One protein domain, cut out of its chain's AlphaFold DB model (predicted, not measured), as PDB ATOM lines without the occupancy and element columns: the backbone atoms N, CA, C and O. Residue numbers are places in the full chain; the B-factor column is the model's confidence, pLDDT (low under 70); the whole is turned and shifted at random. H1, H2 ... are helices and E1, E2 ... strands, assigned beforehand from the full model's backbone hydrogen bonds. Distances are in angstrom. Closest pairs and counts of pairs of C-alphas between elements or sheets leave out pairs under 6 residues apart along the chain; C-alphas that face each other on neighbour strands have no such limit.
ATOM      1  N   THR A 403      35.157 -23.718  48.700       78.00
ATOM      2  CA  THR A 403      34.325 -24.895  48.422       78.00
ATOM      3  C   THR A 403      34.113 -24.962  46.926       78.00
ATOM      4  O   THR A 403      33.574 -24.027  46.340       78.00
ATOM      5  N   ALA A 404      34.549 -26.058  46.318       82.38
ATOM      6  CA  ALA A 404      34.264 -26.356  44.930       82.38
ATOM      7  C   ALA A 404      32.993 -27.204  44.836       82.38
ATOM      8  O   ALA A 404      32.860 -28.205  45.541       82.38
ATOM      9  N   THR A 405      32.078 -26.803  43.960       83.19
ATOM     10  CA  THR A 405      30.784 -27.445  43.727       83.19
ATOM     11  C   THR A 405      30.750 -28.067  42.332       83.19
ATOM     12  O   THR A 405      30.790 -27.359  41.329       83.19
ATOM     13  N   LEU A 406      30.653 -29.389  42.252       87.06
ATOM     14  CA  LEU A 406      30.548 -30.139  41.001       87.06
ATOM     15  C   LEU A 406      29.151 -30.750  40.877       87.06
ATOM     16  O   LEU A 406      28.556 -31.153  41.875       87.06
ATOM     17  N   THR A 407      28.635 -30.838  39.654       88.12
ATOM     18  CA  THR A 407      27.327 -31.450  39.374       88.12
ATOM     19  C   THR A 407      27.506 -32.885  38.891       88.12
ATOM     20  O   THR A 407      28.414 -33.160  38.108       88.12
ATOM     21  N   ALA A 408      26.658 -33.806  39.338       86.69
ATOM     22  CA  ALA A 408      26.683 -35.193  38.900       86.69
ATOM     23  C   ALA A 408      26.461 -35.285  37.384       86.69
ATOM     24  O   ALA A 408      25.522 -34.704  36.834       86.69
ATOM     25  N   VAL A 409      27.296 -36.073  36.709       81.56
ATOM     26  CA  VAL A 409      27.051 -36.482  35.325       81.56
ATOM     27  C   VAL A 409      25.989 -37.578  35.365       81.56
ATOM     28  O   VAL A 409      26.284 -38.761  35.534       81.56
ATOM     29  N   THR A 410      24.721 -37.180  35.286       75.81
ATOM     30  CA  THR A 410      23.598 -38.110  35.411       75.81
ATOM     31  C   THR A 410      23.419 -38.927  34.132       75.81
ATOM     32  O   THR A 410      23.246 -38.402  33.032       75.81
ATOM     33  N   ALA A 411      23.457 -40.253  34.283       61.62
ATOM     34  CA  ALA A 411      23.165 -41.190  33.211       61.62
ATOM     35  C   ALA A 411      21.681 -41.085  32.819       61.62
ATOM     36  O   ALA A 411      20.807 -41.657  33.468       61.62
ATOM     37  N   GLY A 412      21.378 -40.334  31.760       59.84
ATOM     38  CA  GLY A 412      20.072 -40.401  31.103       59.84
ATOM     39  C   GLY A 412      19.913 -41.698  30.297       59.84
ATOM     40  O   GLY A 412      20.833 -42.504  30.182       59.84
ATOM     41  N   THR A 413      18.776 -41.867  29.610       54.56
ATOM     42  CA  THR A 413      18.609 -42.885  28.543       54.56
ATOM     43  C   THR A 413      19.478 -42.605  27.300       54.56
ATOM     44  O   THR A 413      19.371 -43.287  26.281       54.56
ATOM     45  N   SER A 414      20.329 -41.581  27.381       78.19
ATOM     46  CA  SER A 414      21.261 -41.084  26.380       78.19
ATOM     47  C   SER A 414      22.687 -41.615  26.616       78.19
ATOM     48  O   SER A 414      22.999 -42.264  27.614       78.19
ATOM     49  N   ILE A 415      23.575 -41.327  25.663       89.19
ATOM     50  CA  ILE A 415      25.020 -41.605  25.726       89.19
ATOM     51  C   ILE A 415      25.743 -40.884  26.887       89.19
ATOM     52  O   ILE A 415      26.854 -41.263  27.248       89.19
ATOM     53  N   ILE A 416      25.085 -39.891  27.500       92.62
ATOM     54  CA  ILE A 416      25.580 -39.107  28.640       92.62
ATOM     55  C   ILE A 416      25.901 -40.032  29.816       92.62
ATOM     56  O   ILE A 416      25.135 -40.947  30.136       92.62
ATOM     57  N   GLY A 417      27.047 -39.795  30.449       93.69
ATOM     58  CA  GLY A 417      27.583 -40.620  31.527       93.69
ATOM     59  C   GLY A 417      29.039 -41.007  31.302       93.69
ATOM     60  O   GLY A 417      29.646 -40.672  30.282       93.69
ATOM     61  N   THR A 418      29.574 -41.732  32.278       94.56
ATOM     62  CA  THR A 418      30.954 -42.213  32.283       94.56
ATOM     63  C   THR A 418      30.999 -43.693  31.950       94.56
ATOM     64  O   THR A 418      30.241 -44.500  32.490       94.56
ATOM     65  N   TRP A 419      31.906 -44.038  31.050       94.69
ATOM     66  CA  TRP A 419      32.099 -45.370  30.505       94.69
ATOM     67  C   TRP A 419      33.581 -45.677  30.571       94.69
ATOM     68  O   TRP A 419      34.391 -44.836  30.195       94.69
ATOM     69  N   GLY A 420      33.963 -46.852  31.045       89.00
ATOM     70  CA  GLY A 420      35.380 -47.137  31.223       89.00
ATOM     71  C   GLY A 420      35.698 -48.604  31.094       89.00
ATOM     72  O   GLY A 420      34.956 -49.450  31.585       89.00
ATOM     73  N   VAL A 421      36.819 -48.894  30.440       68.44
ATOM     74  CA  VAL A 421      37.426 -50.222  30.469       68.44
ATOM     75  C   VAL A 421      38.482 -50.186  31.562       68.44
ATOM     76  O   VAL A 421      39.494 -49.495  31.455       68.44
ATOM     77  N   TYR A 422      38.203 -50.901  32.646       60.72
ATOM     78  CA  TYR A 422      39.096 -50.993  33.788       60.72
ATOM     79  C   TYR A 422      40.283 -51.899  33.429       60.72
ATOM     80  O   TYR A 422      40.127 -53.113  33.293       60.72
ATOM     81  N   GLY A 423      41.473 -51.312  33.288       62.78
ATOM     82  CA  GLY A 423      42.681 -52.000  33.739       62.78
ATOM     83  C   GLY A 423      42.700 -52.028  35.271       62.78
ATOM     84  O   GLY A 423      41.722 -51.653  35.918       62.78
ATOM     85  N   ASP A 424      43.799 -52.475  35.878       70.81
ATOM     86  CA  ASP A 424      44.005 -52.223  37.307       70.81
ATOM     87  C   ASP A 424      43.956 -50.698  37.521       70.81
ATOM     88  O   ASP A 424      44.816 -50.009  36.966       70.81
ATOM     89  N   PRO A 425      42.977 -50.147  38.265       70.25
ATOM     90  CA  PRO A 425      42.825 -48.707  38.410       70.25
ATOM     91  C   PRO A 425      44.034 -48.045  39.081       70.25
ATOM     92  O   PRO A 425      44.189 -46.833  38.970       70.25
ATOM     93  N   ALA A 426      44.922 -48.822  39.711       68.81
ATOM     94  CA  ALA A 426      46.197 -48.351  40.238       68.81
ATOM     95  C   ALA A 426      47.324 -48.268  39.187       68.81
ATOM     96  O   ALA A 426      48.367 -47.675  39.460       68.81
ATOM     97  N   VAL A 427      47.150 -48.868  38.001       69.12
ATOM     98  CA  VAL A 427      48.200 -49.011  36.975       69.12
ATOM     99  C   VAL A 427      47.773 -48.460  35.621       69.12
ATOM    100  O   VAL A 427      48.567 -47.787  34.967       69.12
ATOM    101  N   SER A 428      46.553 -48.751  35.169       81.12
ATOM    102  CA  SER A 428      46.024 -48.209  33.924       81.12
ATOM    103  C   SER A 428      44.502 -48.110  33.933       81.12
ATOM    104  O   SER A 428      43.798 -49.086  34.179       81.12
ATOM    105  N   THR A 429      43.998 -46.922  33.618       87.81
ATOM    106  CA  THR A 429      42.563 -46.625  33.560       87.81
ATOM    107  C   THR A 429      42.272 -45.867  32.280       87.81
ATOM    108  O   THR A 429      42.943 -44.875  32.024       87.81
ATOM    109  N   GLY A 430      41.274 -46.305  31.508       91.94
ATOM    110  CA  GLY A 430      40.716 -45.559  30.381       91.94
ATOM    111  C   GLY A 430      39.233 -45.292  30.613       91.94
ATOM    112  O   GLY A 430      38.442 -46.235  30.705       91.94
ATOM    113  N   ILE A 431      38.851 -44.020  30.713       94.25
ATOM    114  CA  ILE A 431      37.460 -43.589  30.883       94.25
ATOM    115  C   ILE A 431      37.081 -42.563  29.819       94.25
ATOM    116  O   ILE A 431      37.865 -41.690  29.467       94.25
ATOM    117  N   ILE A 432      35.845 -42.627  29.344       95.25
ATOM    118  CA  ILE A 432      35.211 -41.583  28.549       95.25
ATOM    119  C   ILE A 432      33.959 -41.111  29.270       95.25
ATOM    120  O   ILE A 432      33.098 -41.904  29.645       95.25
ATOM    121  N   THR A 433      33.854 -39.804  29.464       95.50
ATOM    122  CA  THR A 433      32.688 -39.163  30.058       95.50
ATOM    123  C   THR A 433      32.053 -38.236  29.045       95.50
ATOM    124  O   THR A 433      32.659 -37.251  28.635       95.50
ATOM    125  N   PHE A 434      30.813 -38.526  28.669       94.44
ATOM    126  CA  PHE A 434      29.962 -37.599  27.934       94.44
ATOM    127  C   PHE A 434      29.280 -36.698  28.960       94.44
ATOM    128  O   PHE A 434      28.310 -37.118  29.594       94.44
ATOM    129  N   VAL A 435      29.842 -35.507  29.182       92.25
ATOM    130  CA  VAL A 435      29.424 -34.597  30.267       92.25
ATOM    131  C   VAL A 435      28.088 -33.913  29.966       92.25
ATOM    132  O   VAL A 435      27.318 -33.632  30.878       92.25
ATOM    133  N   ASP A 436      27.796 -33.683  28.686       90.62
ATOM    134  CA  ASP A 436      26.524 -33.157  28.186       90.62
ATOM    135  C   ASP A 436      26.246 -33.692  26.766       90.62
ATOM    136  O   ASP A 436      26.907 -34.624  26.304       90.62
ATOM    137  N   SER A 437      25.258 -33.138  26.054       89.00
ATOM    138  CA  SER A 437      24.881 -33.557  24.689       89.00
ATOM    139  C   SER A 437      25.891 -33.206  23.587       89.00
ATOM    140  O   SER A 437      25.671 -33.560  22.431       89.00
ATOM    141  N   THR A 438      26.935 -32.452  23.914       90.75
ATOM    142  CA  THR A 438      27.872 -31.842  22.965       90.75
ATOM    143  C   THR A 438      29.336 -32.002  23.339       90.75
ATOM    144  O   THR A 438      30.162 -31.849  22.451       90.75
ATOM    145  N   HIS A 439      29.679 -32.317  24.589       93.12
ATOM    146  CA  HIS A 439      31.058 -32.405  25.069       93.12
ATOM    147  C   HIS A 439      31.387 -33.773  25.663       93.12
ATOM    148  O   HIS A 439      30.567 -34.403  26.338       93.12
ATOM    149  N   TYR A 440      32.627 -34.201  25.451       95.19
ATOM    150  CA  TYR A 440      33.195 -35.370  26.105       95.19
ATOM    151  C   TYR A 440      34.561 -35.051  26.702       95.19
ATOM    152  O   TYR A 440      35.259 -34.136  26.262       95.19
ATOM    153  N   MET A 441      34.943 -35.857  27.685       95.81
ATOM    154  CA  MET A 441      36.300 -35.941  28.194       95.81
ATOM    155  C   MET A 441      36.717 -37.409  28.218       95.81
ATOM    156  O   MET A 441      36.076 -38.226  28.878       95.81
ATOM    157  N   PHE A 442      37.757 -37.745  27.469       95.38
ATOM    158  CA  PHE A 442      38.438 -39.026  27.548       95.38
ATOM    159  C   PHE A 442      39.672 -38.855  28.427       95.38
ATOM    160  O   PHE A 442      40.390 -37.867  28.312       95.38
ATOM    161  N   VAL A 443      39.911 -39.797  29.321       94.75
ATOM    162  CA  VAL A 443      41.085 -39.804  30.182       94.75
ATOM    163  C   VAL A 443      41.698 -41.179  30.125       94.75
ATOM    164  O   VAL A 443      40.999 -42.178  30.312       94.75
ATOM    165  N   GLN A 444      43.010 -41.218  29.932       92.69
ATOM    166  CA  GLN A 444      43.761 -42.446  30.080       92.69
ATOM    167  C   GLN A 444      45.009 -42.217  30.915       92.69
ATOM    168  O   GLN A 444      45.780 -41.293  30.674       92.69
ATOM    169  N   ALA A 445      45.203 -43.089  31.895       91.62
ATOM    170  CA  ALA A 445      46.402 -43.158  32.709       91.62
ATOM    171  C   ALA A 445      47.061 -44.527  32.530       91.62
ATOM    172  O   ALA A 445      46.378 -45.540  32.357       91.62
ATOM    173  N   GLY A 446      48.388 -44.546  32.557       90.94
ATOM    174  CA  GLY A 446      49.202 -45.754  32.482       90.94
ATOM    175  C   GLY A 446      50.580 -45.531  31.858       90.94
ATOM    176  O   GLY A 446      50.906 -44.410  31.447       90.94
ATOM    177  N   PRO A 447      51.410 -46.590  31.792       91.19
ATOM    178  CA  PRO A 447      52.726 -46.529  31.165       91.19
ATOM    179  C   PRO A 447      52.596 -46.155  29.687       91.19
ATOM    180  O   PRO A 447      52.000 -46.906  28.921       91.19
ATOM    181  N   GLY A 448      53.144 -45.000  29.304       92.38
ATOM    182  CA  GLY A 448      53.128 -44.542  27.916       92.38
ATOM    183  C   GLY A 448      53.877 -45.481  26.969       92.38
ATOM    184  O   GLY A 448      54.762 -46.239  27.378       92.38
ATOM    185  N   ASP A 449      53.537 -45.394  25.692       93.69
ATOM    186  CA  ASP A 449      54.213 -46.079  24.596       93.69
ATOM    187  C   ASP A 449      54.690 -45.066  23.535       93.69
ATOM    188  O   ASP A 449      54.839 -43.876  23.810       93.69
ATOM    189  N   ALA A 450      55.033 -45.536  22.332       95.75
ATOM    190  CA  ALA A 450      55.507 -44.660  21.257       95.75
ATOM    191  C   ALA A 450      54.405 -43.761  20.663       95.75
ATOM    192  O   ALA A 450      54.727 -42.832  19.923       95.75
ATOM    193  N   TYR A 451      53.141 -44.061  20.956       94.25
ATOM    194  CA  TYR A 451      51.963 -43.485  20.319       94.25
ATOM    195  C   TYR A 451      51.133 -42.659  21.300       94.25
ATOM    196  O   TYR A 451      50.558 -41.649  20.902       94.25
ATOM    197  N   GLY A 452      51.120 -43.013  22.585       94.56
ATOM    198  CA  GLY A 452      50.398 -42.252  23.594       94.56
ATOM    199  C   GLY A 452      51.002 -42.296  24.988       94.56
ATOM    200  O   GLY A 452      51.958 -43.012  25.290       94.56
ATOM    201  N   THR A 453      50.443 -41.453  25.845       95.38
ATOM    202  CA  THR A 453      50.893 -41.251  27.223       95.38
ATOM    203  C   THR A 453      49.706 -40.963  28.132       95.38
ATOM    204  O   THR A 453      48.603 -40.676  27.675       95.38
ATOM    205  N   THR A 454      49.941 -41.011  29.442       95.31
ATOM    206  CA  THR A 454      48.977 -40.527  30.429       95.31
ATOM    207  C   THR A 454      48.574 -39.084  30.126       95.31
ATOM    208  O   THR A 454      49.434 -38.211  30.016       95.31
ATOM    209  N   GLY A 455      47.270 -38.834  30.055       95.44
ATOM    210  CA  GLY A 455      46.717 -37.522  29.758       95.44
ATOM    211  C   GLY A 455      45.212 -37.578  29.525       95.44
ATOM    212  O   GLY A 455      44.534 -38.540  29.902       95.44
ATOM    213  N   LEU A 456      44.692 -36.533  28.893       95.56
ATOM    214  CA  LEU A 456      43.279 -36.404  28.571       95.56
ATOM    215  C   LEU A 456      43.073 -35.934  27.143       95.56
ATOM    216  O   LEU A 456      43.933 -35.301  26.536       95.56
ATOM    217  N   GLU A 457      41.851 -36.136  26.690       95.38
ATOM    218  CA  GLU A 457      41.291 -35.500  25.522       95.38
ATOM    219  C   GLU A 457      39.957 -34.863  25.916       95.38
ATOM    220  O   GLU A 457      39.093 -35.510  26.507       95.38
ATOM    221  N   TYR A 458      39.764 -33.589  25.596       94.62
ATOM    222  CA  TYR A 458      38.485 -32.901  25.765       94.62
ATOM    223  C   TYR A 458      38.040 -32.375  24.416       94.62
ATOM    224  O   TYR A 458      38.816 -31.719  23.722       94.62
ATOM    225  N   GLY A 459      36.795 -32.636  24.039       93.44
ATOM    226  CA  GLY A 459      36.310 -32.296  22.712       93.44
ATOM    227  C   GLY A 459      34.804 -32.165  22.640       93.44
ATOM    228  O   GLY A 459      34.082 -32.346  23.623       93.44
ATOM    229  N   THR A 460      34.333 -31.843  21.441       93.12
ATOM    230  CA  THR A 460      32.907 -31.849  21.125       93.12
ATOM    231  C   THR A 460      32.519 -33.076  20.325       93.12
ATOM    232  O   THR A 460      33.343 -33.662  19.622       93.12
ATOM    233  N   GLN A 520      28.476 -47.111  37.380       87.69
ATOM    234  CA  GLN A 520      27.270 -46.987  38.193       87.69
ATOM    235  C   GLN A 520      27.561 -46.154  39.438       87.69
ATOM    236  O   GLN A 520      28.534 -46.413  40.149       87.69
ATOM    237  N   ASN A 521      26.681 -45.199  39.738       87.50
ATOM    238  CA  ASN A 521      26.710 -44.513  41.024       87.50
ATOM    239  C   ASN A 521      26.416 -45.524  42.142       87.50
ATOM    240  O   ASN A 521      25.558 -46.400  41.994       87.50
ATOM    241  N   SER A 522      27.101 -45.409  43.279       89.81
ATOM    242  CA  SER A 522      26.848 -46.316  44.400       89.81
ATOM    243  C   SER A 522      25.670 -45.840  45.243       89.81
ATOM    244  O   SER A 522      25.673 -44.735  45.779       89.81
ATOM    245  N   ALA A 523      24.690 -46.723  45.452       87.75
ATOM    246  CA  ALA A 523      23.569 -46.466  46.358       87.75
ATOM    247  C   ALA A 523      23.996 -46.364  47.837       87.75
ATOM    248  O   ALA A 523      23.258 -45.823  48.655       87.75
ATOM    249  N   THR A 524      25.166 -46.906  48.196       89.44
ATOM    250  CA  THR A 524      25.671 -46.943  49.580       89.44
ATOM    251  C   THR A 524      26.820 -45.972  49.828       89.44
ATOM    252  O   THR A 524      27.084 -45.637  50.979       89.44
ATOM    253  N   ASN A 525      27.513 -45.531  48.777       92.56
ATOM    254  CA  ASN A 525      28.553 -44.514  48.857       92.56
ATOM    255  C   ASN A 525      28.247 -43.400  47.844       92.56
ATOM    256  O   ASN A 525      28.656 -43.507  46.689       92.56
ATOM    257  N   PRO A 526      27.553 -42.327  48.261       93.25
ATOM    258  CA  PRO A 526      27.043 -41.311  47.343       93.25
ATOM    259  C   PRO A 526      28.139 -40.519  46.619       93.25
ATOM    260  O   PRO A 526      27.815 -39.757  45.722       93.25
ATOM    261  N   VAL A 527      29.416 -40.679  46.989       94.94
ATOM    262  CA  VAL A 527      30.554 -40.049  46.305       94.94
ATOM    263  C   VAL A 527      30.966 -40.814  45.039       94.94
ATOM    264  O   VAL A 527      31.456 -40.190  44.098       94.94
ATOM    265  N   ILE A 528      30.744 -42.136  44.989       95.19
ATOM    266  CA  ILE A 528      31.071 -42.969  43.818       95.19
ATOM    267  C   ILE A 528      30.198 -42.539  42.643       95.19
ATOM    268  O   ILE A 528      28.968 -42.627  42.714       95.19
ATOM    269  N   GLY A 529      30.848 -42.099  41.569       93.88
ATOM    270  CA  GLY A 529      30.212 -41.480  40.417       93.88
ATOM    271  C   GLY A 529      31.146 -40.495  39.723       93.88
ATOM    272  O   GLY A 529      32.344 -40.434  40.009       93.88
ATOM    273  N   SER A 530      30.589 -39.719  38.797       94.12
ATOM    274  CA  SER A 530      31.321 -38.705  38.036       94.12
ATOM    275  C   SER A 530      30.690 -37.335  38.200       94.12
ATOM    276  O   SER A 530      29.468 -37.190  38.184       94.12
ATOM    277  N   TRP A 531      31.542 -36.332  38.355       95.62
ATOM    278  CA  TRP A 531      31.190 -34.998  38.806       95.62
ATOM    279  C   TRP A 531      31.880 -33.970  37.922       95.62
ATOM    280  O   TRP A 531      33.091 -34.021  37.727       95.62
ATOM    281  N   TRP A 532      31.110 -33.035  37.387       93.31
ATOM    282  CA  TRP A 532      31.564 -32.068  36.403       93.31
ATOM    283  C   TRP A 532      31.369 -30.639  36.901       93.31
ATOM    284  O   TRP A 532      30.298 -30.277  37.395       93.31
ATOM    285  N   ALA A 533      32.398 -29.817  36.733       90.62
ATOM    286  CA  ALA A 533      32.312 -28.369  36.843       90.62
ATOM    287  C   ALA A 533      32.799 -27.753  35.522       90.62
ATOM    288  O   ALA A 533      33.999 -27.822  35.231       90.62
ATOM    289  N   PRO A 534      31.910 -27.163  34.702       87.56
ATOM    290  CA  PRO A 534      32.333 -26.507  33.474       87.56
ATOM    291  C   PRO A 534      33.220 -25.309  33.817       87.56
ATOM    292  O   PRO A 534      32.871 -24.481  34.653       87.56
ATOM    293  N   SER A 535      34.359 -25.186  33.142       81.12
ATOM    294  CA  SER A 535      35.171 -23.979  33.214       81.12
ATOM    295  C   SER A 535      34.692 -23.028  32.131       81.12
ATOM    296  O   SER A 535      34.798 -23.296  30.932       81.12
ATOM    297  N   THR A 536      34.167 -21.889  32.564       63.28
ATOM    298  CA  THR A 536      33.933 -20.742  31.695       63.28
ATOM    299  C   THR A 536      35.128 -19.807  31.794       63.28
ATOM    300  O   THR A 536      34.972 -18.647  32.156       63.28
ATOM    301  N   ASP A 537      36.341 -20.277  31.487       63.16
ATOM    302  CA  ASP A 537      37.476 -19.371  31.271       63.16
ATOM    303  C   ASP A 537      37.205 -18.511  30.016       63.16
ATOM    304  O   ASP A 537      37.683 -18.748  28.900       63.16
ATOM    305  N   LEU A 538      36.348 -17.506  30.220       45.78
ATOM    306  CA  LEU A 538      35.804 -16.581  29.236       45.78
ATOM    307  C   LEU A 538      36.913 -15.742  28.604       45.78
ATOM    308  O   LEU A 538      36.715 -15.209  27.512       45.78
ATOM    309  N   ALA A 539      38.071 -15.621  29.264       51.53
ATOM    310  CA  ALA A 539      39.188 -14.834  28.764       51.53
ATOM    311  C   ALA A 539      39.778 -15.441  27.482       51.53
ATOM    312  O   ALA A 539      40.212 -14.708  26.591       51.53
ATOM    313  N   SER A 540      39.742 -16.771  27.357       60.06
ATOM    314  CA  SER A 540      40.316 -17.492  26.217       60.06
ATOM    315  C   SER A 540      39.300 -17.873  25.139       60.06
ATOM    316  O   SER A 540      39.683 -18.157  24.000       60.06
ATOM    317  N   GLY A 541      38.010 -17.901  25.487       67.69
ATOM    318  CA  GLY A 541      36.947 -18.402  24.616       67.69
ATOM    319  C   GLY A 541      37.054 -19.899  24.297       67.69
ATOM    320  O   GLY A 541      36.330 -20.374  23.422       67.69
ATOM    321  N   LYS A 542      37.947 -20.641  24.969       75.75
ATOM    322  CA  LYS A 542      38.042 -22.096  24.847       75.75
ATOM    323  C   LYS A 542      37.193 -22.752  25.940       75.75
ATOM    324  O   LYS A 542      37.410 -22.447  27.111       75.75
ATOM    325  N   PRO A 543      36.238 -23.629  25.589       81.88
ATOM    326  CA  PRO A 543      35.482 -24.376  26.586       81.88
ATOM    327  C   PRO A 543      36.410 -25.365  27.299       81.88
ATOM    328  O   PRO A 543      37.313 -25.908  26.672       81.88
ATOM    329  N   GLY A 544      36.174 -25.615  28.582       87.38
ATOM    330  CA  GLY A 544      36.903 -26.601  29.377       87.38
ATOM    331  C   GLY A 544      36.124 -26.965  30.638       87.38
ATOM    332  O   GLY A 544      34.943 -26.639  30.768       87.38
ATOM    333  N   GLY A 545      36.782 -27.608  31.593       90.81
ATOM    334  CA  GLY A 545      36.227 -27.883  32.911       90.81
ATOM    335  C   GLY A 545      37.023 -28.905  33.704       90.81
ATOM    336  O   GLY A 545      38.065 -29.393  33.268       90.81
ATOM    337  N   VAL A 546      36.508 -29.182  34.895       92.62
ATOM    338  CA  VAL A 546      37.043 -30.163  35.834       92.62
ATOM    339  C   VAL A 546      36.080 -31.337  35.887       92.62
ATOM    340  O   VAL A 546      34.900 -31.170  36.202       92.62
ATOM    341  N   LEU A 547      36.601 -32.525  35.610       94.69
ATOM    342  CA  LEU A 547      35.925 -33.794  35.798       94.69
ATOM    343  C   LEU A 547      36.566 -34.515  36.988       94.69
ATOM    344  O   LEU A 547      37.762 -34.782  36.973       94.69
ATOM    345  N   MET A 548      35.771 -34.859  37.995       95.25
ATOM    346  CA  MET A 548      36.172 -35.719  39.108       95.25
ATOM    347  C   MET A 548      35.387 -37.025  39.037       95.25
ATOM    348  O   MET A 548      34.162 -37.013  38.938       95.25
ATOM    349  N   VAL A 549      36.078 -38.153  39.115       95.12
ATOM    350  CA  VAL A 549      35.506 -39.491  38.987       95.12
ATOM    351  C   VAL A 549      35.962 -40.338  40.164       95.12
ATOM    352  O   VAL A 549      37.153 -40.566  40.344       95.12
ATOM    353  N   PHE A 550      35.022 -40.841  40.954       95.06
ATOM    354  CA  PHE A 550      35.286 -41.822  42.004       95.06
ATOM    355  C   PHE A 550      34.891 -43.198  41.468       95.06
ATOM    356  O   PHE A 550      33.704 -43.495  41.333       95.06
ATOM    357  N   LEU A 551      35.898 -43.994  41.095       92.31
ATOM    358  CA  LEU A 551      35.749 -45.247  40.346       92.31
ATOM    359  C   LEU A 551      35.112 -46.352  41.194       92.31
ATOM    360  O   LEU A 551      34.250 -47.092  40.725       92.31
ATOM    361  N   ASP A 552      35.553 -46.440  42.441       92.81
ATOM    362  CA  ASP A 552      35.096 -47.379  43.457       92.81
ATOM    363  C   ASP A 552      35.288 -46.739  44.842       92.81
ATOM    364  O   ASP A 552      35.446 -45.529  44.936       92.81
ATOM    365  N   SER A 553      35.269 -47.511  45.932       93.50
ATOM    366  CA  SER A 553      35.450 -46.986  47.297       93.50
ATOM    367  C   SER A 553      36.863 -46.497  47.634       93.50
ATOM    368  O   SER A 553      37.084 -46.028  48.749       93.50
ATOM    369  N   THR A 554      37.817 -46.691  46.730       93.88
ATOM    370  CA  THR A 554      39.250 -46.511  46.970       93.88
ATOM    371  C   THR A 554      39.965 -45.729  45.887       93.88
ATOM    372  O   THR A 554      40.984 -45.146  46.215       93.88
ATOM    373  N   HIS A 555      39.480 -45.674  44.649       93.56
ATOM    374  CA  HIS A 555      40.175 -45.032  43.533       93.56
ATOM    375  C   HIS A 555      39.420 -43.810  43.023       93.56
ATOM    376  O   HIS A 555      38.195 -43.826  42.872       93.56
ATOM    377  N   CYS A 556      40.166 -42.754  42.716       94.31
ATOM    378  CA  CYS A 556      39.629 -41.534  42.141       94.31
ATOM    379  C   CYS A 556      40.525 -40.992  41.032       94.31
ATOM    380  O   CYS A 556      41.734 -41.221  41.015       94.31
ATOM    381  N   LEU A 557      39.913 -40.225  40.144       94.38
ATOM    382  CA  LEU A 557      40.553 -39.575  39.021       94.38
ATOM    383  C   LEU A 557      40.027 -38.149  38.914       94.38
ATOM    384  O   LEU A 557      38.817 -37.933  38.916       94.38
ATOM    385  N   LEU A 558      40.932 -37.191  38.792       94.19
ATOM    386  CA  LEU A 558      40.629 -35.820  38.418       94.19
ATOM    387  C   LEU A 558      41.206 -35.570  37.030       94.19
ATOM    388  O   LEU A 558      42.329 -35.958  36.734       94.19
ATOM    389  N   ALA A 559      40.441 -34.927  36.166       94.50
ATOM    390  CA  ALA A 559      40.915 -34.458  34.880       94.50
ATOM    391  C   ALA A 559      40.494 -33.012  34.699       94.50
ATOM    392  O   ALA A 559      39.368 -32.622  35.019       94.50
ATOM    393  N   GLN A 560      41.417 -32.208  34.194       92.19
ATOM    394  CA  GLN A 560      41.201 -30.784  34.065       92.19
ATOM    395  C   GLN A 560      41.619 -30.316  32.682       92.19
ATOM    396  O   GLN A 560      42.785 -30.410  32.313       92.19
ATOM    397  N   ALA A 561      40.648 -29.779  31.946       91.12
ATOM    398  CA  ALA A 561      40.840 -29.184  30.634       91.12
ATOM    399  C   ALA A 561      40.509 -27.684  30.676       91.12
ATOM    400  O   ALA A 561      39.516 -27.264  31.265       91.12
ATOM    401  N   GLY A 562      41.316 -26.860  30.026       85.69
ATOM    402  CA  GLY A 562      41.208 -25.411  30.033       85.69
ATOM    403  C   GLY A 562      42.340 -24.751  29.253       85.69
ATOM    404  O   GLY A 562      43.088 -25.381  28.508       85.69
ATOM    405  N   ASN A 563      42.438 -23.430  29.364       74.94
ATOM    406  CA  ASN A 563      43.418 -22.681  28.593       74.94
ATOM    407  C   ASN A 563      44.843 -22.804  29.165       74.94
ATOM    408  O   ASN A 563      45.145 -22.198  30.189       74.94
ATOM    409  N   ASP A 564      45.719 -23.507  28.446       67.62
ATOM    410  CA  ASP A 564      47.156 -23.641  28.739       67.62
ATOM    411  C   ASP A 564      47.992 -22.434  28.271       67.62
ATOM    412  O   ASP A 564      49.176 -22.590  27.980       67.62
ATOM    413  N   SER A 565      47.423 -21.232  28.086       57.69
ATOM    414  CA  SER A 565      48.113 -20.139  27.367       57.69
ATOM    415  C   SER A 565      49.325 -19.517  28.085       57.69
ATOM    416  O   SER A 565      49.667 -18.372  27.802       57.69
ATOM    417  N   GLY A 566      49.992 -20.248  28.978       53.84
ATOM    418  CA  GLY A 566      51.313 -19.909  29.500       53.84
ATOM    419  C   GLY A 566      51.333 -18.757  30.500       53.84
ATOM    420  O   GLY A 566      52.413 -18.277  30.818       53.84
ATOM    421  N   ASP A 567      50.170 -18.316  30.991       46.06
ATOM    422  CA  ASP A 567      50.057 -17.169  31.906       46.06
ATOM    423  C   ASP A 567      50.006 -17.574  33.391       46.06
ATOM    424  O   ASP A 567      49.837 -16.744  34.280       46.06
ATOM    425  N   TYR A 568      50.176 -18.862  33.695       55.69
ATOM    426  CA  TYR A 568      50.248 -19.318  35.076       55.69
ATOM    427  C   TYR A 568      51.704 -19.372  35.517       55.69
ATOM    428  O   TYR A 568      52.429 -20.330  35.260       55.69
ATOM    429  N   SER A 569      52.111 -18.344  36.261       53.03
ATOM    430  CA  SER A 569      53.336 -18.327  37.072       53.03
ATOM    431  C   SER A 569      53.441 -19.507  38.055       53.03
ATOM    432  O   SER A 569      54.491 -19.699  38.660       53.03
ATOM    433  N   THR A 570      52.374 -20.301  38.191       62.38
ATOM    434  CA  THR A 570      52.239 -21.469  39.063       62.38
ATOM    435  C   THR A 570      52.273 -22.806  38.307       62.38
ATOM    436  O   THR A 570      51.767 -23.781  38.814       62.38
ATOM    437  N   GLY A 571      52.743 -22.905  37.058       78.06
ATOM    438  CA  GLY A 571      53.081 -24.212  36.450       78.06
ATOM    439  C   GLY A 571      51.955 -25.240  36.191       78.06
ATOM    440  O   GLY A 571      52.265 -26.359  35.792       78.06
ATOM    441  N   GLY A 572      50.679 -24.898  36.381       84.31
ATOM    442  CA  GLY A 572      49.560 -25.804  36.096       84.31
ATOM    443  C   GLY A 572      49.191 -25.885  34.607       84.31
ATOM    444  O   GLY A 572      49.314 -24.895  33.881       84.31
ATOM    445  N   MET A 573      48.739 -27.058  34.161       88.62
ATOM    446  CA  MET A 573      48.414 -27.364  32.760       88.62
ATOM    447  C   MET A 573      47.263 -28.367  32.631       88.62
ATOM    448  O   MET A 573      46.878 -29.016  33.601       88.62
ATOM    449  N   ASN A 574      46.717 -28.523  31.427       91.31
ATOM    450  CA  ASN A 574      45.789 -29.607  31.123       91.31
ATOM    451  C   ASN A 574      46.398 -30.970  31.444       91.31
ATOM    452  O   ASN A 574      47.468 -31.318  30.948       91.31
ATOM    453  N   GLY A 575      45.687 -31.768  32.229       93.38
ATOM    454  CA  GLY A 575      46.217 -33.040  32.687       93.38
ATOM    455  C   GLY A 575      45.295 -33.746  33.659       93.38
ATOM    456  O   GLY A 575      44.125 -33.383  33.830       93.38
ATOM    457  N   VAL A 576      45.834 -34.797  34.258       94.19
ATOM    458  CA  VAL A 576      45.072 -35.766  35.034       94.19
ATOM    459  C   VAL A 576      45.789 -36.069  36.334       94.19
ATOM    460  O   VAL A 576      47.014 -36.163  36.372       94.19
ATOM    461  N   GLU A 577      45.008 -36.283  37.380       93.50
ATOM    462  CA  GLU A 577      45.465 -36.844  38.638       93.50
ATOM    463  C   GLU A 577      44.755 -38.183  38.836       93.50
ATOM    464  O   GLU A 577      43.532 -38.270  38.716       93.50
ATOM    465  N   LEU A 578      45.501 -39.241  39.138       92.25
ATOM    466  CA  LEU A 578      44.951 -40.555  39.484       92.25
ATOM    467  C   LEU A 578      45.502 -40.946  40.844       92.25
ATOM    468  O   LEU A 578      46.694 -40.785  41.114       92.25
ATOM    469  N   GLY A 579      44.643 -41.469  41.707       92.25
ATOM    470  CA  GLY A 579      45.031 -41.791  43.066       92.25
ATOM    471  C   GLY A 579      44.060 -42.695  43.785       92.25
ATOM    472  O   GLY A 579      43.063 -43.170  43.238       92.25
ATOM    473  N   THR A 580      44.373 -42.894  45.057       93.44
ATOM    474  CA  THR A 580      43.462 -43.498  46.012       93.44
ATOM    475  C   THR A 580      42.844 -42.451  46.924       93.44
ATOM    476  O   THR A 580      43.403 -41.371  47.135       93.44
ATOM    477  N   TYR A 581      41.689 -42.779  47.487       95.06
ATOM    478  CA  TYR A 581      41.013 -41.955  48.467       95.06
ATOM    479  C   TYR A 581      40.430 -42.789  49.607       95.06
ATOM    480  O   TYR A 581      40.170 -43.984  49.485       95.06
ATOM    481  N   SER A 582      40.203 -42.132  50.738       95.81
ATOM    482  CA  SER A 582      39.373 -42.648  51.825       95.81
ATOM    483  C   SER A 582      38.537 -41.514  52.398       95.81
ATOM    484  O   SER A 582      38.967 -40.364  52.372       95.81
ATOM    485  N   ILE A 583      37.340 -41.814  52.898       95.31
ATOM    486  CA  ILE A 583      36.463 -40.825  53.536       95.31
ATOM    487  C   ILE A 583      36.225 -41.261  54.976       95.31
ATOM    488  O   ILE A 583      35.757 -42.368  55.237       95.31
ATOM    489  N   SER A 584      36.571 -40.391  55.921       95.44
ATOM    490  CA  SER A 584      36.305 -40.618  57.342       95.44
ATOM    491  C   SER A 584      34.821 -40.442  57.690       95.44
ATOM    492  O   SER A 584      34.060 -39.832  56.945       95.44
ATOM    493  N   ALA A 585      34.414 -40.895  58.881       94.06
ATOM    494  CA  ALA A 585      33.047 -40.710  59.385       94.06
ATOM    495  C   ALA A 585      32.619 -39.231  59.520       94.06
ATOM    496  O   ALA A 585      31.428 -38.938  59.545       94.06
ATOM    497  N   SER A 586      33.578 -38.301  59.584       94.62
ATOM    498  CA  SER A 586      33.332 -36.852  59.606       94.62
ATOM    499  C   SER A 586      33.296 -36.229  58.203       94.62
ATOM    500  O   SER A 586      33.414 -35.014  58.075       94.62
ATOM    501  N   ASN A 587      33.186 -37.051  57.155       95.06
ATOM    502  CA  ASN A 587      33.254 -36.654  55.751       95.06
ATOM    503  C   ASN A 587      34.511 -35.842  55.403       95.06
ATOM    504  O   ASN A 587      34.460 -34.847  54.686       95.06
ATOM    505  N   ILE A 588      35.659 -36.273  55.924       94.25
ATOM    506  CA  ILE A 588      36.963 -35.775  55.479       94.25
ATOM    507  C   ILE A 588      37.548 -36.804  54.521       94.25
ATOM    508  O   ILE A 588      37.806 -37.935  54.938       94.25
ATOM    509  N   MET A 589      37.725 -36.407  53.262       94.44
ATOM    510  CA  MET A 589      38.404 -37.171  52.225       94.44
ATOM    511  C   MET A 589      39.916 -37.018  52.377       94.44
ATOM    512  O   MET A 589      40.411 -35.899  52.429       94.44
ATOM    513  N   THR A 590      40.651 -38.123  52.406       93.50
ATOM    514  CA  THR A 590      42.114 -38.151  52.306       93.50
ATOM    515  C   THR A 590      42.494 -38.699  50.942       93.50
ATOM    516  O   THR A 590      42.091 -39.817  50.626       93.50
ATOM    517  N   LEU A 591      43.257 -37.933  50.158       92.12
ATOM    518  CA  LEU A 591      43.731 -38.318  48.824       92.12
ATOM    519  C   LEU A 591      45.200 -38.742  48.847       92.12
ATOM    520  O   LEU A 591      46.018 -38.115  49.514       92.12
ATOM    521  N   SER A 592      45.543 -39.768  48.074       91.94
ATOM    522  CA  SER A 592      46.918 -40.185  47.799       91.94
ATOM    523  C   SER A 592      47.075 -40.376  46.293       91.94
ATOM    524  O   SER A 592      46.631 -41.380  45.735       91.94
ATOM    525  N   LEU A 593      47.635 -39.368  45.628       90.81
ATOM    526  CA  LEU A 593      47.806 -39.356  44.177       90.81
ATOM    527  C   LEU A 593      49.072 -40.128  43.781       90.81
ATOM    528  O   LEU A 593      50.126 -39.973  44.397       90.81
ATOM    529  N   VAL A 594      48.953 -40.965  42.753       90.31
ATOM    530  CA  VAL A 594      50.053 -41.751  42.160       90.31
ATOM    531  C   VAL A 594      50.459 -41.235  40.781       90.31
ATOM    532  O   VAL A 594      51.556 -41.527  40.311       90.31
ATOM    533  N   VAL A 595      49.587 -40.460  40.143       91.19
ATOM    534  CA  VAL A 595      49.820 -39.777  38.872       91.19
ATOM    535  C   VAL A 595      49.357 -38.340  39.031       91.19
ATOM    536  O   VAL A 595      48.271 -38.112  39.563       91.19
ATOM    537  N   ASP A 596      50.159 -37.416  38.522       92.00
ATOM    538  CA  ASP A 596      49.828 -36.012  38.308       92.00
ATOM    539  C   ASP A 596      50.505 -35.584  36.998       92.00
ATOM    540  O   ASP A 596      51.724 -35.714  36.838       92.00
ATOM    541  N   THR A 597      49.700 -35.123  36.043       93.00
ATOM    542  CA  THR A 597      50.182 -34.484  34.814       93.00
ATOM    543  C   THR A 597      49.666 -33.059  34.627       93.00
ATOM    544  O   THR A 597      49.977 -32.441  33.611       93.00
ATOM    545  N   ASN A 598      48.887 -32.525  35.572       89.25
ATOM    546  CA  ASN A 598      48.338 -31.168  35.520       89.25
ATOM    547  C   ASN A 598      49.146 -30.154  36.353       89.25
ATOM    548  O   ASN A 598      48.816 -28.966  36.327       89.25
ATOM    549  N   GLY A 599      50.226 -30.571  37.023       88.19
ATOM    550  CA  GLY A 599      51.154 -29.680  37.727       88.19
ATOM    551  C   GLY A 599      50.532 -29.117  39.005       88.19
ATOM    552  O   GLY A 599      49.988 -29.852  39.814       88.19
ATOM    553  N   ASP A 600      50.556 -27.794  39.202       85.25
ATOM    554  CA  ASP A 600      49.947 -27.198  40.407       85.25
ATOM    555  C   ASP A 600      48.409 -27.038  40.297       85.25
ATOM    556  O   ASP A 600      47.792 -26.322  41.090       85.25
ATOM    557  N   TRP A 601      47.760 -27.630  39.291       85.56
ATOM    558  CA  TRP A 601      46.294 -27.690  39.222       85.56
ATOM    559  C   TRP A 601      45.760 -28.905  39.990       85.56
ATOM    560  O   TRP A 601      46.495 -29.833  40.279       85.56
ATOM    561  N   GLY A 602      44.471 -28.901  40.344       87.25
ATOM    562  CA  GLY A 602      43.857 -30.010  41.082       87.25
ATOM    563  C   GLY A 602      44.248 -30.059  42.563       87.25
ATOM    564  O   GLY A 602      44.186 -29.046  43.271       87.25
ATOM    565  N   PHE A 603      44.583 -31.250  43.051       85.69
ATOM    566  CA  PHE A 603      44.900 -31.520  44.453       85.69
ATOM    567  C   PHE A 603      46.409 -31.487  44.761       85.69
ATOM    568  O   PHE A 603      46.765 -31.390  45.938       85.69
ATOM    569  N   TRP A 604      47.297 -31.529  43.757       74.00
ATOM    570  CA  TRP A 604      48.739 -31.739  43.974       74.00
ATOM    571  C   TRP A 604      49.569 -30.506  44.379       74.00
ATOM    572  O   TRP A 604      50.646 -30.649  44.958       74.00
ATOM    573  N   SER A 605      49.064 -29.284  44.194       63.97
ATOM    574  CA  SER A 605      49.762 -28.019  44.541       63.97
ATOM    575  C   SER A 605      50.292 -27.875  45.986       63.97
ATOM    576  O   SER A 605      50.993 -26.912  46.309       63.97
ATOM    577  N   LEU A 606      49.976 -28.811  46.883       54.34
ATOM    578  CA  LEU A 606      50.368 -28.818  48.285       54.34
ATOM    579  C   LEU A 606      51.257 -30.033  48.600       54.34
ATOM    580  O   LEU A 606      50.824 -30.902  49.338       54.34
ATOM    581  N   ASN A 607      52.489 -30.076  48.067       51.66
ATOM    582  CA  ASN A 607      53.663 -30.814  48.595       51.66
ATOM    583  C   ASN A 607      53.374 -32.243  49.130       51.66
ATOM    584  O   ASN A 607      52.851 -32.340  50.233       51.66
ATOM    585  N   PRO A 608      53.930 -33.319  48.528       52.44
ATOM    586  CA  PRO A 608      53.371 -34.659  48.222       52.44
ATOM    587  C   PRO A 608      52.804 -35.492  49.399       52.44
ATOM    588  O   PRO A 608      52.934 -36.715  49.461       52.44
ATOM    589  N   VAL A 609      52.175 -34.844  50.366       57.28
ATOM    590  CA  VAL A 609      51.578 -35.398  51.567       57.28
ATOM    591  C   VAL A 609      50.080 -35.288  51.387       57.28
ATOM    592  O   VAL A 609      49.552 -34.237  51.041       57.28
ATOM    593  N   HIS A 610      49.415 -36.412  51.616       66.88
ATOM    594  CA  HIS A 610      47.990 -36.608  51.424       66.88
ATOM    595  C   HIS A 610      47.160 -35.391  51.853       66.88
ATOM    596  O   HIS A 610      47.107 -35.052  53.038       66.88
ATOM    597  N   GLY A 611      46.494 -34.751  50.893       81.81
ATOM    598  CA  GLY A 611      45.566 -33.671  51.186       81.81
ATOM    599  C   GLY A 611      44.323 -34.219  51.886       81.81
ATOM    600  O   GLY A 611      43.789 -35.266  51.504       81.81
ATOM    601  N   THR A 612      43.864 -33.522  52.925       88.81
ATOM    602  CA  THR A 612      42.574 -33.792  53.567       88.81
ATOM    603  C   THR A 612      41.570 -32.708  53.207       88.81
ATOM    604  O   THR A 612      41.823 -31.533  53.470       88.81
ATOM    605  N   TYR A 613      40.420 -33.103  52.674       91.56
ATOM    606  CA  TYR A 613      39.400 -32.200  52.153       91.56
ATOM    607  C   TYR A 613      38.041 -32.549  52.764       91.56
ATOM    608  O   TYR A 613      37.611 -33.700  52.653       91.56
ATOM    609  N   PRO A 614      37.331 -31.608  53.408       93.62
ATOM    610  CA  PRO A 614      35.912 -31.785  53.676       93.62
ATOM    611  C   PRO A 614      35.174 -32.123  52.378       93.62
ATOM    612  O   PRO A 614      35.333 -31.426  51.382       93.62
ATOM    613  N   ILE A 615      34.376 -33.181  52.375       95.62
ATOM    614  CA  ILE A 615      33.605 -33.617  51.210       95.62
ATOM    615  C   ILE A 615      32.143 -33.783  51.612       95.62
ATOM    616  O   ILE A 615      31.838 -34.181  52.729       95.62
ATOM    617  N   SER A 616      31.199 -33.466  50.739       95.19
ATOM    618  CA  SER A 616      29.794 -33.810  50.964       95.19
ATOM    619  C   SER A 616      29.063 -33.955  49.644       95.19
ATOM    620  O   SER A 616      29.395 -33.287  48.669       95.19
ATOM    621  N   VAL A 617      28.056 -34.823  49.625       94.38
ATOM    622  CA  VAL A 617      27.157 -34.990  48.484       94.38
ATOM    623  C   VAL A 617      25.748 -34.638  48.933       94.38
ATOM    624  O   VAL A 617      25.268 -35.154  49.942       94.38
ATOM    625  N   SER A 618      25.094 -33.751  48.190       93.25
ATOM    626  CA  SER A 618      23.712 -33.333  48.417       93.25
ATOM    627  C   SER A 618      22.937 -33.427  47.108       93.25
ATOM    628  O   SER A 618      22.932 -32.488  46.313       93.25
ATOM    629  N   GLY A 619      22.283 -34.568  46.880       91.94
ATOM    630  CA  GLY A 619      21.639 -34.870  45.600       91.94
ATOM    631  C   GLY A 619      22.677 -34.979  44.483       91.94
ATOM    632  O   GLY A 619      23.660 -35.700  44.631       91.94
ATOM    633  N   ASP A 620      22.487 -34.212  43.411       90.94
ATOM    634  CA  ASP A 620      23.380 -34.182  42.245       90.94
ATOM    635  C   ASP A 620      24.560 -33.215  42.416       90.94
ATOM    636  O   ASP A 620      25.164 -32.793  41.436       90.94
ATOM    637  N   VAL A 621      24.885 -32.827  43.651       91.38
ATOM    638  CA  VAL A 621      25.928 -31.840  43.935       91.38
ATOM    639  C   VAL A 621      26.987 -32.425  44.860       91.38
ATOM    640  O   VAL A 621      26.687 -32.792  45.997       91.38
ATOM    641  N   LEU A 622      28.233 -32.447  44.389       92.94
ATOM    642  CA  LEU A 622      29.425 -32.751  45.173       92.94
ATOM    643  C   LEU A 622      30.096 -31.449  45.606       92.94
ATOM    644  O   LEU A 622      30.482 -30.638  44.770       92.94
ATOM    645  N   ASN A 623      30.284 -31.280  46.910       92.19
ATOM    646  CA  ASN A 623      31.050 -30.182  47.482       92.19
ATOM    647  C   ASN A 623      32.373 -30.707  48.032       92.19
ATOM    648  O   ASN A 623      32.369 -31.615  48.865       92.19
ATOM    649  N   ILE A 624      33.484 -30.103  47.616       91.00
ATOM    650  CA  ILE A 624      34.818 -30.364  48.161       91.00
ATOM    651  C   ILE A 624      35.356 -29.056  48.743       91.00
ATOM    652  O   ILE A 624      35.583 -28.087  48.020       91.00
ATOM    653  N   GLY A 625      35.519 -29.016  50.060       86.56
ATOM    654  CA  GLY A 625      36.115 -27.906  50.790       86.56
ATOM    655  C   GLY A 625      37.638 -28.020  50.878       86.56
ATOM    656  O   GLY A 625      38.190 -29.117  50.860       86.56
ATOM    657  N   GLY A 626      38.319 -26.889  51.041       80.56
ATOM    658  CA  GLY A 626      39.750 -26.823  51.340       80.56
ATOM    659  C   GLY A 626      40.492 -25.770  50.521       80.56
ATOM    660  O   GLY A 626      39.906 -25.034  49.730       80.56
ATOM    661  N   ASN A 627      41.808 -25.702  50.713       67.62
ATOM    662  CA  ASN A 627      42.695 -24.932  49.841       67.62
ATOM    663  C   ASN A 627      42.970 -25.752  48.577       67.62
ATOM    664  O   ASN A 627      44.004 -26.402  48.465       67.62
ATOM    665  N   ILE A 628      42.009 -25.774  47.657       66.81
ATOM    666  CA  ILE A 628      42.192 -26.361  46.327       66.81
ATOM    667  C   ILE A 628      42.691 -25.235  45.418       66.81
ATOM    668  O   ILE A 628      42.035 -24.195  45.310       66.81
ATOM    669  N   VAL A 629      43.878 -25.387  44.828       60.44
ATOM    670  CA  VAL A 629      44.538 -24.276  44.133       60.44
ATOM    671  C   VAL A 629      43.878 -23.963  42.784       60.44
ATOM    672  O   VAL A 629      43.622 -24.816  41.937       60.44
ATOM    673  N   ASN A 630      43.599 -22.665  42.657       53.59
ATOM    674  CA  ASN A 630      43.218 -21.802  41.539       53.59
ATOM    675  C   ASN A 630      42.119 -22.197  40.542       53.59
ATOM    676  O   ASN A 630      41.383 -21.298  40.158       53.59
ATOM    677  N   ARG A 631      41.901 -23.454  40.133       59.75
ATOM    678  CA  ARG A 631      40.944 -23.707  39.026       59.75
ATOM    679  C   ARG A 631      39.681 -24.501  39.325       59.75
ATOM    680  O   ARG A 631      38.685 -24.261  38.643       59.75
ATOM    681  N   LEU A 632      39.631 -25.311  40.384       55.62
ATOM    682  CA  LEU A 632      38.325 -25.773  40.884       55.62
ATOM    683  C   LEU A 632      37.474 -24.581  41.352       55.62
ATOM    684  O   LEU A 632      36.269 -24.534  41.111       55.62
ATOM    685  N   THR A 633      38.110 -23.591  41.978       54.12
ATOM    686  CA  THR A 633      37.448 -22.375  42.459       54.12
ATOM    687  C   THR A 633      37.019 -21.455  41.307       54.12
ATOM    688  O   THR A 633      35.893 -20.967  41.309       54.12
ATOM    689  N   GLU A 634      37.851 -21.258  40.276       53.50
ATOM    690  CA  GLU A 634      37.464 -20.479  39.081       53.50
ATOM    691  C   GLU A 634      36.327 -21.139  38.284       53.50
ATOM    692  O   GLU A 634      35.416 -20.445  37.831       53.50
ATOM    693  N   ALA A 635      36.329 -22.473  38.154       51.44
ATOM    694  CA  ALA A 635      35.251 -23.210  37.488       51.44
ATOM    695  C   ALA A 635      33.902 -23.112  38.231       51.44
ATOM    696  O   ALA A 635      32.848 -23.321  37.639       51.44
ATOM    697  N   THR A 636      33.917 -22.783  39.526       49.47
ATOM    698  CA  THR A 636      32.716 -22.755  40.378       49.47
ATOM    699  C   THR A 636      32.231 -21.341  40.689       49.47
ATOM    700  O   THR A 636      31.023 -21.131  40.822       49.47
ATOM    701  N   ALA A 637      33.125 -20.347  40.704       43.81
ATOM    702  CA  ALA A 637      32.795 -18.938  40.942       43.81
ATOM    703  C   ALA A 637      31.832 -18.340  39.897       43.81
ATOM    704  O   ALA A 637      31.155 -17.351  40.171       43.81
ATOM    705  N   THR A 638      31.718 -18.938  38.710       43.06
ATOM    706  CA  THR A 638      30.787 -18.494  37.659       43.06
ATOM    707  C   THR A 638      29.371 -19.063  37.789       43.06
ATOM    708  O   THR A 638      28.460 -18.534  37.153       43.06
ATOM    709  N   ASN A 639      29.141 -20.052  38.664       38.53
ATOM    710  CA  ASN A 639      27.809 -20.616  38.925       38.53
ATOM    711  C   ASN A 639      27.058 -19.945  40.089       38.53
ATOM    712  O   ASN A 639      25.886 -20.246  40.301       38.53
ATOM    713  N   SER A 640      27.658 -18.988  40.810       33.97
ATOM    714  CA  SER A 640      26.967 -18.231  41.870       33.97
ATOM    715  C   SER A 640      26.096 -17.079  41.341       33.97
ATOM    716  O   SER A 640      25.885 -16.081  42.036       33.97
ATOM    717  N   GLY A 641      25.584 -17.189  40.110       27.42
ATOM    718  CA  GLY A 641      24.519 -16.316  39.627       27.42
ATOM    719  C   GLY A 641      23.333 -16.398  40.588       27.42
ATOM    720  O   GLY A 641      22.857 -17.488  40.879       27.42
ATOM    721  N   ALA A 642      22.912 -15.248  41.121       25.95
ATOM    722  CA  ALA A 642      21.899 -15.110  42.162       25.95
ATOM    723  C   ALA A 642      20.685 -16.039  41.958       25.95
ATOM    724  O   ALA A 642      19.788 -15.755  41.165       25.95
TER     725      ALA A 642
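AT A GLANCE: This is residues 403 to 460 and 520 to 642 of the 647 residues of an uncharacterized protein of Geobacteraceae bacterium GWC2_53_11 (UniProt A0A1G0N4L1). Eight strands, E1 and E6 to E12, form a closed barrel, with the short helix H1 set inside it beside E1, E6 and E7. A four-stranded sheet, E2 to E5, packs on the outside of the barrel wall, meeting E6 to E10 through few contacts, with its strands crossing those of the wall. The printed part has 181 residues, with twelve named strands followed by one named helix; barrel and sheet are antiparallel, the sheet in the order E2, E3, E4, E5. The class is mostly strand, with under half of the residues in named elements. The whole is compact, with a radius of gyration of the C-alphas of 15.2 A and spans of 47 by 41 by 41 A.

IN THESE COORDINATES: In the barrel, E1 is residues 403 to 408, beginning at C-alpha 403 (34.325, -24.895, 48.422). E6 is 529 to 535, E7 544 to 550, and E8 555 to 561, 20.4 A long. E9, 575 to 583, is 24.3 A long, and E10, 588 to 596, is 21.5 A long. E11 is 612 to 618 and E12 is 621 to 626. In the sheet, E2 is 417 to 422, E3 429 to 434, E4 439 to 445, 20.2 A long, and E5 455 to 460. H1, 631 to 637, ends at C-alpha 637 (32.795, -18.938, 40.942).

HOW THE PARTS SIT: Round the barrel, E6 to E12 form a meander, each strand the antiparallel neighbour of the one before. E7 and E8 are a hairpin, with N 547 and O 559 2.8 A apart. E9 bends by 59 degrees at residue 580 and E10 by 60 degrees at residue 593; N 592 and O 580 are 2.8 A apart. E1 closes the ring: N 404 and O 624 of E12 are 2.8 A apart, and N 407 and O 532 of E6 2.9 A. H1 lies inside the barrel at a height over the sheet of 5.0 A; its closest C-alphas to E6 are Ala 635 and Ser 535, 4.3 A. Its O i to N i+4 pairs are each within hydrogen-bond range. E2 to E5 form a second meander; N 431 of E3 and O 443 of E4 are 2.9 A apart. The closest C-alphas of E5 and E9 are Gly 455 and Gly 575, 5.4 A; those of E4 and E8 are Val 443 and Ala 559, 7.1 A. H1 is not on this sheet.

THE WHOLE: The farthest C-alphas, Ala 450 and Ala 642, are 49.4 A apart. Residues 461 to 519 are not printed, and C-alphas 460 and 520 are 23.5 A apart across the cut. The links E8 to E9 and E10 to E11 are long. Mean pLDDT of the printed part is 82.2; 43 residues are under 70, among them 627 to 642, which include H1.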